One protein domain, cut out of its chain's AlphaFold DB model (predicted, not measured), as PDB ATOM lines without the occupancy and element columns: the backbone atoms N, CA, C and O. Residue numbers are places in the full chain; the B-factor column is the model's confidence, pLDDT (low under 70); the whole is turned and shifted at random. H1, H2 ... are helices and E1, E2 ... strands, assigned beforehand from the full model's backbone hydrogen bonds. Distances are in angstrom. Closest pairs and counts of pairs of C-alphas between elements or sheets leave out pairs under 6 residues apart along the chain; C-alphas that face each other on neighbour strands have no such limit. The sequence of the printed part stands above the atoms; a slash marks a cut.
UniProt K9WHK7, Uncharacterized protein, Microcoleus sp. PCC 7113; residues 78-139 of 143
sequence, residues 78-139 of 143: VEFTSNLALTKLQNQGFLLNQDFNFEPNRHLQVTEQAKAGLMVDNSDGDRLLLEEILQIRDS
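This is residues 78 to 139 of the 143 residues of an uncharacterized protein of Microcoleus sp. PCC 7113 (UniProt K9WHK7). A small sheet of three short strands has H1 and H2 over one face and the other face bare, while H3 sits off the sheet and packs on H1. The 62 printed residues hold, in chain order, H1, E1, E2, H2, H3 and E3. The sheet is mixed, in the order E1, E2, E3, and the class is mixed, helices and strands. The whole is compact, with a radius of gyration of the C-alphas of 10.2 A and spans of 27 by 25 by 17 A.

H1, residues 78 to 91, is on the sheet of E1, residues 100 to 103, E2, residues 107 to 110, and E3, residues 135 to 138. E1 and E2 form an antiparallel hairpin, with N 101 and O 109 2.8 A apart, within hydrogen-bond range. E2 and E3 are parallel, with N 137 and O 108 2.9 A apart, also within range. H2, residues 112 to 119, is on the same face as H1, in two layers, helices on one face of a sheet; its height over the sheet is 8.6 A. With residues 85 to 89 alone, H1 touches H2, the closest C-alphas, of Leu 89 and Leu 118, being 6.2 A apart, at a steep tilt of 66 degrees. H3, residues 124 to 133, is not on the sheet but touches H1, the closest C-alphas, of Thr 81 and Leu 129, being 6.2 A apart. E2, H2, H3 and E3 make a strand-helix-strand unit, parallel neighbour strands joined through helices, with a right-handed crossover. In H1, H2 and H3 every O i to N i+4 pair is within hydrogen-bond range.

H1 begins at C-alpha 78 (187.315, 228.295, 224.077) and is 19.9 A long from first to last C-alpha. H2 measures 10.7 A and H3 13.8 A; E1 measures 9.7 A, E2 9.6 A and E3 10.0 A, ending at C-alpha 138 (202.872, 217.321, 220.776).

The two C-alphas farthest apart, of Gln 98 and Asp 124, are 27.7 A apart. The printed part has no cut and no long link. No printed residue is under 70 in pLDDT.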
ATOM      1  N   VAL A  78     186.266 229.072 223.401       92.88
ATOM      2  CA  VAL A  78     187.315 228.295 224.077       92.88
ATOM      3  C   VAL A  78     186.701 227.100 224.794       92.88
ATOM      4  O   VAL A  78     187.181 225.979 224.626       92.88
ATOM      5  N   GLU A  79     185.635 227.331 225.557       92.44
ATOM      6  CA  GLU A  79     184.901 226.268 226.243       92.44
ATOM      7  C   GLU A  79     184.288 225.294 225.234       92.44
ATOM      8  O   GLU A  79     184.511 224.086 225.327       92.44
ATOM      9  N   PHE A  80     183.613 225.823 224.206       94.50
ATOM     10  CA  PHE A  80     183.018 225.018 223.142       94.50
ATOM     11  C   PHE A  80     184.055 224.113 222.465       94.50
ATOM     12  O   PHE A  80     183.863 222.900 222.373       94.50
ATOM     13  N   THR A  81     185.185 224.680 222.027       94.69
ATOM     14  CA  THR A  81     186.211 223.915 221.301       94.69
ATOM     15  C   THR A  81     186.909 222.900 222.209       94.69
ATOM     16  O   THR A  81     187.229 221.797 221.768       94.69
ATOM     17  N   SER A  82     187.103 223.222 223.490       93.44
ATOM     18  CA  SER A  82     187.673 222.277 224.461       93.44
ATOM     19  C   SER A  82     186.748 221.075 224.676       93.44
ATOM     20  O   SER A  82     187.203 219.934 224.638       93.44
ATOM     21  N   ASN A  83     185.439 221.312 224.813       93.88
ATOM     22  CA  ASN A  83     184.437 220.251 224.936       93.88
ATOM     23  C   ASN A  83     184.324 219.402 223.661       93.88
ATOM     24  O   ASN A  83     184.182 218.179 223.749       93.88
ATOM     25  N   LEU A  84     184.436 220.031 222.484       94.19
ATOM     26  CA  LEU A  84     184.505 219.339 221.196       94.19
ATOM     27  C   LEU A  84     185.708 218.386 221.147       94.19
ATOM     28  O   LEU A  84     185.538 217.200 220.862       94.19
ATOM     29  N   ALA A  85     186.909 218.885 221.461       94.69
ATOM     30  CA  ALA A  85     188.129 218.082 221.461       94.69
ATOM     31  C   ALA A  85     188.069 216.939 222.484       94.69
ATOM     32  O   ALA A  85     188.375 215.797 222.144       94.69
ATOM     33  N   LEU A  86     187.610 217.224 223.709       94.50
ATOM     34  CA  LEU A  86     187.428 216.230 224.769       94.50
ATOM     35  C   LEU A  86     186.514 215.090 224.311       94.50
ATOM     36  O   LEU A  86     186.890 213.921 224.387       94.50
ATOM     37  N   THR A  87     185.334 215.443 223.799       94.06
ATOM     38  CA  THR A  87     184.325 214.475 223.355       94.06
ATOM     39  C   THR A  87     184.854 213.623 222.207       94.06
ATOM     40  O   THR A  87     184.693 212.404 222.212       94.06
ATOM     41  N   LYS A  88     185.533 214.242 221.234       94.00
ATOM     42  CA  LYS A  88     186.124 213.521 220.102       94.00
ATOM     43  C   LYS A  88     187.188 212.527 220.543       94.00
ATOM     44  O   LYS A  88     187.121 211.366 220.150       94.00
ATOM     45  N   LEU A  89     188.123 212.959 221.382       94.12
ATOM     46  CA  LEU A  89     189.203 212.103 221.865       94.12
ATOM     47  C   LEU A  89     188.664 210.926 222.689       94.12
ATOM     48  O   LEU A  89     189.042 209.781 222.446       94.12
ATOM     49  N   GLN A  90     187.711 211.177 223.588       94.19
ATOM     50  CA  GLN A  90     187.091 210.122 224.394       94.19
ATOM     51  C   GLN A  90     186.294 209.121 223.552       94.19
ATOM     52  O   GLN A  90     186.394 207.917 223.781       94.19
ATOM     53  N   ASN A  91     185.553 209.587 222.542       93.94
ATOM     54  CA  ASN A  91     184.812 208.705 221.636       93.94
ATOM     55  C   ASN A  91     185.732 207.801 220.802       93.94
ATOM     56  O   ASN A  91     185.309 206.735 220.361       93.94
ATOM     57  N   GLN A  92     186.986 208.210 220.600       93.12
ATOM     58  CA  GLN A  92     188.016 207.413 219.934       93.12
ATOM     59  C   GLN A  92     188.811 206.519 220.904       93.12
ATOM     60  O   GLN A  92     189.699 205.787 220.476       93.12
ATOM     61  N   GLY A  93     188.477 206.539 222.200       94.31
ATOM     62  CA  GLY A  93     189.098 205.705 223.229       94.31
ATOM     63  C   GLY A  93     190.361 206.292 223.863       94.31
ATOM     64  O   GLY A  93     190.986 205.604 224.667       94.31
ATOM     65  N   PHE A  94     190.728 207.538 223.544       95.38
ATOM     66  CA  PHE A  94     191.857 208.214 224.184       95.38
ATOM     67  C   PHE A  94     191.509 208.635 225.615       95.38
ATOM     68  O   PHE A  94     190.390 209.068 225.913       95.38
ATOM     69  N   LEU A  95     192.491 208.541 226.507       93.50
ATOM     70  CA  LEU A  95     192.338 208.789 227.935       93.50
ATOM     71  C   LEU A  95     192.929 210.144 228.341       93.50
ATOM     72  O   LEU A  95     194.092 210.458 228.074       93.50
ATOM     73  N   LEU A  96     192.127 210.933 229.061       91.81
ATOM     74  CA  LEU A  96     192.571 212.190 229.663       91.81
ATOM     75  C   LEU A  96     193.688 211.921 230.689       91.81
ATOM     76  O   LEU A  96     193.589 210.992 231.493       91.81
ATOM     77  N   ASN A  97     194.716 212.767 230.691       91.50
ATOM     78  CA  ASN A  97     195.956 212.655 231.472       91.50
ATOM     79  C   ASN A  97     196.889 211.498 231.067       91.50
ATOM     80  O   ASN A  97     197.869 211.246 231.767       91.50
ATOM     81  N   GLN A  98     196.609 210.798 229.964       90.88
ATOM     82  CA  GLN A  98     197.511 209.792 229.392       90.88
ATOM     83  C   GLN A  98     197.822 210.122 227.934       90.88
ATOM     84  O   GLN A  98     198.974 210.352 227.582       90.88
ATOM     85  N   ASP A  99     196.777 210.213 227.114       93.00
ATOM     86  CA  ASP A  99     196.882 210.483 225.681       93.00
ATOM     87  C   ASP A  99     196.739 211.969 225.356       93.00
ATOM     88  O   ASP A  99     197.232 212.442 224.332       93.00
ATOM     89  N   PHE A 100     196.043 212.711 226.219       94.00
ATOM     90  CA  PHE A 100     195.876 214.148 226.079       94.00
ATOM     91  C   PHE A 100     195.641 214.839 227.419       94.00
ATOM     92  O   PHE A 100     195.141 214.236 228.371       94.00
ATOM     93  N   ASN A 101     195.970 216.124 227.485       93.31
ATOM     94  CA  ASN A 101     195.728 216.972 228.641       93.31
ATOM     95  C   ASN A 101     195.453 218.420 228.216       93.31
ATOM     96  O   ASN A 101     196.107 218.951 227.318       93.31
ATOM     97  N   PHE A 102     194.506 219.069 228.893       89.94
ATOM     98  CA  PHE A 102     194.249 220.495 228.711       89.94
ATOM     99  C   PHE A 102     195.126 221.296 229.669       89.94
ATOM    100  O   PHE A 102     195.011 221.203 230.890       89.94
ATOM    101  N   GLU A 103     195.999 222.106 229.095       86.94
ATOM    102  CA  GLU A 103     196.844 223.041 229.815       86.94
ATOM    103  C   GLU A 103     196.172 224.424 229.917       86.94
ATOM    104  O   GLU A 103     195.269 224.767 229.138       86.94
ATOM    105  N   PRO A 104     196.631 225.280 230.847       79.88
ATOM    106  CA  PRO A 104     196.263 226.689 230.846       79.88
ATOM    107  C   PRO A 104     196.521 227.351 229.480       79.88
ATOM    108  O   PRO A 104     197.388 226.932 228.718       79.88
ATOM    109  N   ASN A 105     195.808 228.444 229.192       76.50
ATOM    110  CA  ASN A 105     195.966 229.242 227.964       76.50
ATOM    111  C   ASN A 105     195.578 228.537 226.651       76.50
ATOM    112  O   ASN A 105     196.133 228.855 225.601       76.50
ATOM    113  N   ARG A 106     194.554 227.669 226.671       81.19
ATOM    114  CA  ARG A 106     194.003 227.000 225.467       81.19
ATOM    115  C   ARG A 106     194.968 226.002 224.825       81.19
ATOM    116  O   ARG A 106     194.839 225.683 223.645       81.19
ATOM    117  N   HIS A 107     195.966 225.544 225.568       87.06
ATOM    118  CA  HIS A 107     196.893 224.542 225.079       87.06
ATOM    119  C   HIS A 107     196.278 223.157 225.267       87.06
ATOM    120  O   HIS A 107     195.813 222.814 226.353       87.06
ATOM    121  N   LEU A 108     196.289 222.363 224.204       91.62
ATOM    122  CA  LEU A 108     195.915 220.960 224.258       91.62
ATOM    123  C   LEU A 108     197.171 220.150 223.965       91.62
ATOM    124  O   LEU A 108     197.666 220.141 222.838       91.62
ATOM    125  N   GLN A 109     197.704 219.509 224.998       92.44
ATOM    126  CA  GLN A 109     198.805 218.577 224.856       92.44
ATOM    127  C   GLN A 109     198.236 217.222 224.437       92.44
ATOM    128  O   GLN A 109     197.307 216.730 225.073       92.44
ATOM    129  N   VAL A 110     198.772 216.627 223.375       92.88
ATOM    130  CA  VAL A 110     198.287 215.363 222.800       92.88
ATOM    131  C   VAL A 110     199.452 214.494 222.355       92.88
ATOM    132  O   VAL A 110     200.461 215.002 221.868       92.88
ATOM    133  N   THR A 111     199.294 213.177 222.458       93.25
ATOM    134  CA  THR A 111     200.174 212.233 221.762       93.25
ATOM    135  C   THR A 111     199.973 212.331 220.253       93.25
ATOM    136  O   THR A 111     198.915 212.748 219.783       93.25
ATOM    137  N   GLU A 112     200.962 211.899 219.467       90.94
ATOM    138  CA  GLU A 112     200.846 211.862 217.999       90.94
ATOM    139  C   GLU A 112     199.605 211.084 217.533       90.94
ATOM    140  O   GLU A 112     198.905 211.497 216.608       90.94
ATOM    141  N   GLN A 113     199.285 209.979 218.214       91.44
ATOM    142  CA  GLN A 113     198.109 209.175 217.898       91.44
ATOM    143  C   GLN A 113     196.807 209.916 218.229       91.44
ATOM    144  O   GLN A 113     195.893 209.936 217.403       91.44
ATOM    145  N   ALA A 114     196.731 210.562 219.399       91.25
ATOM    146  CA  ALA A 114     195.577 211.370 219.789       91.25
ATOM    147  C   ALA A 114     195.392 212.581 218.866       91.25
ATOM    148  O   ALA A 114     194.272 212.896 218.475       91.25
ATOM    149  N   LYS A 115     196.486 213.222 218.447       92.44
ATOM    150  CA  LYS A 115     196.480 214.328 217.485       92.44
ATOM    151  C   LYS A 115     195.958 213.891 216.123       92.44
ATOM    152  O   LYS A 115     195.098 214.563 215.562       92.44
ATOM    153  N   ALA A 116     196.452 212.767 215.605       90.38
ATOM    154  CA  ALA A 116     195.956 212.202 214.356       90.38
ATOM    155  C   ALA A 116     194.456 211.899 214.463       90.38
ATOM    156  O   ALA A 116     193.693 212.319 213.601       90.38
ATOM    157  N   GLY A 117     194.028 211.267 215.558       90.50
ATOM    158  CA  GLY A 117     192.620 210.993 215.829       90.50
ATOM    159  C   GLY A 117     191.750 212.251 215.900       90.50
ATOM    160  O   GLY A 117     190.689 212.320 215.280       90.50
ATOM    161  N   LEU A 118     192.225 213.299 216.576       91.12
ATOM    162  CA  LEU A 118     191.535 214.586 216.686       91.12
ATOM    163  C   LEU A 118     191.333 215.275 215.326       91.12
ATOM    164  O   LEU A 118     190.381 216.037 215.159       91.12
ATOM    165  N   MET A 119     192.212 215.012 214.357       89.19
ATOM    166  CA  MET A 119     192.161 215.608 213.019       89.19
ATOM    167  C   MET A 119     191.307 214.822 212.013       89.19
ATOM    168  O   MET A 119     191.017 215.340 210.933       89.19
ATOM    169  N   VAL A 120     190.881 213.604 212.354       89.62
ATOM    170  CA  VAL A 120     190.065 212.737 211.491       89.62
ATOM    171  C   VAL A 120     188.590 213.153 211.524       89.62
ATOM    172  O   VAL A 120     188.058 213.539 212.563       89.62
ATOM    173  N   ASP A 121     187.929 213.069 210.365       87.88
ATOM    174  CA  ASP A 121     186.484 213.280 210.183       87.88
ATOM    175  C   ASP A 121     185.950 214.617 210.739       87.88
ATOM    176  O   ASP A 121     184.836 214.720 211.259       87.88
ATOM    177  N   ASN A 122     186.749 215.680 210.619       89.12
ATOM    178  CA  ASN A 122     186.328 217.029 210.978       89.12
ATOM    179  C   ASN A 122     185.504 217.683 209.866       89.12
ATOM    180  O   ASN A 122     185.891 217.673 208.696       89.12
ATOM    181  N   SER A 123     184.407 218.338 210.254       91.75
ATOM    182  CA  SER A 123     183.798 219.365 209.409       91.75
ATOM    183  C   SER A 123     184.787 220.523 209.207       91.75
ATOM    184  O   SER A 123     185.709 220.702 210.007       91.75
ATOM    185  N   ASP A 124     184.594 221.350 208.176       91.00
ATOM    186  CA  ASP A 124     185.436 222.542 207.992       91.00
ATOM    187  C   ASP A 124     185.399 223.469 209.217       91.00
ATOM    188  O   ASP A 124     186.424 224.039 209.590       91.00
ATOM    189  N   GLY A 125     184.241 223.572 209.878       92.88
ATOM    190  CA  GLY A 125     184.073 224.351 211.104       92.88
ATOM    191  C   GLY A 125     184.831 223.761 212.287       92.88
ATOM    192  O   GLY A 125     185.606 224.472 212.920       92.88
ATOM    193  N   ASP A 126     184.671 222.459 212.544       93.88
ATOM    194  CA  ASP A 126     185.376 221.752 213.620       93.88
ATOM    195  C   ASP A 126     186.888 221.883 213.447       93.88
ATOM    196  O   ASP A 126     187.598 222.194 214.399       93.88
ATOM    197  N   ARG A 127     187.377 221.678 212.218       93.31
ATOM    198  CA  ARG A 127     188.799 221.789 211.899       93.31
ATOM    199  C   ARG A 127     189.321 223.188 212.210       93.31
ATOM    200  O   ARG A 127     190.309 223.307 212.924       93.31
ATOM    201  N   LEU A 128     188.654 224.237 211.723       94.25
ATOM    202  CA  LEU A 128     189.089 225.611 211.980       94.25
ATOM    203  C   LEU A 128     189.012 225.977 213.465       94.25
ATOM    204  O   LEU A 128     189.903 226.659 213.961       94.25
ATOM    205  N   LEU A 129     187.990 225.512 214.189       94.50
ATOM    206  CA  LEU A 129     187.899 225.698 215.638       94.50
ATOM    207  C   LEU A 129     189.100 225.062 216.344       94.50
ATOM    208  O   LEU A 129     189.785 225.738 217.110       94.50
ATOM    209  N   LEU A 130     189.389 223.794 216.053       93.31
ATOM    210  CA  LEU A 130     190.518 223.073 216.640       93.31
ATOM    211  C   LEU A 130     191.865 223.734 216.304       93.31
ATOM    212  O   LEU A 130     192.712 223.825 217.183       93.31
ATOM    213  N   GLU A 131     192.051 224.216 215.072       91.31
ATOM    214  CA  GLU A 131     193.289 224.866 214.617       91.31
ATOM    215  C   GLU A 131     193.498 226.268 215.214       91.31
ATOM    216  O   GLU A 131     194.617 226.621 215.586       91.31
ATOM    217  N   GLU A 132     192.448 227.088 215.277       92.62
ATOM    218  CA  GLU A 132     192.569 228.514 215.618       92.62
ATOM    219  C   GLU A 132     192.306 228.809 217.101       92.62
ATOM    220  O   GLU A 132     192.808 229.801 217.636       92.62
ATOM    221  N   ILE A 133     191.511 227.979 217.785       92.44
ATOM    222  CA  ILE A 133     191.172 228.187 219.199       92.44
ATOM    223  C   ILE A 133     192.098 227.399 220.122       92.44
ATOM    224  O   ILE A 133     192.514 227.946 221.151       92.44
ATOM    225  N   LEU A 134     192.417 226.146 219.779       88.94
ATOM    226  CA  LEU A 134     193.308 225.305 220.576       88.94
ATOM    227  C   LEU A 134     194.730 225.352 220.022       88.94
ATOM    228  O   LEU A 134     194.986 225.083 218.856       88.94
ATOM    229  N   GLN A 135     195.694 225.630 220.894       84.44
ATOM    230  CA  GLN A 135     197.102 225.464 220.555       84.44
ATOM    231  C   GLN A 135     197.484 224.008 220.803       84.44
ATOM    232  O   GLN A 135     197.881 223.637 221.911       84.44
ATOM    233  N   ILE A 136     197.313 223.181 219.777       83.69
ATOM    234  CA  ILE A 136     197.616 221.753 219.847       83.69
ATOM    235  C   ILE A 136     199.135 221.568 219.843       83.69
ATOM    236  O   ILE A 136     199.827 222.046 218.941       83.69
ATOM    237  N   ARG A 137     199.655 220.888 220.865       83.50
ATOM    238  CA  ARG A 137     201.087 220.637 221.058       83.50
ATOM    239  C   ARG A 137     201.343 219.153 221.223       83.50
ATOM    240  O   ARG A 137     200.593 218.463 221.911       83.50
ATOM    241  N   ASP A 138     202.445 218.705 220.647       80.69
ATOM    242  CA  ASP A 138     202.872 217.321 220.776       80.69
ATOM    243  C   ASP A 138     203.379 217.090 222.202       80.69
ATOM    244  O   ASP A 138     204.187 217.858 222.737       80.69
ATOM    245  N   SER A 139     202.882 216.042 222.852       76.00
ATOM    246  CA  SER A 139     203.458 215.562 224.100       76.00
ATOM    247  C   SER A 139     204.821 214.959 223.785       76.00
ATOM    248  O   SER A 139     204.902 213.903 223.153       76.00
TER     249      SER A 139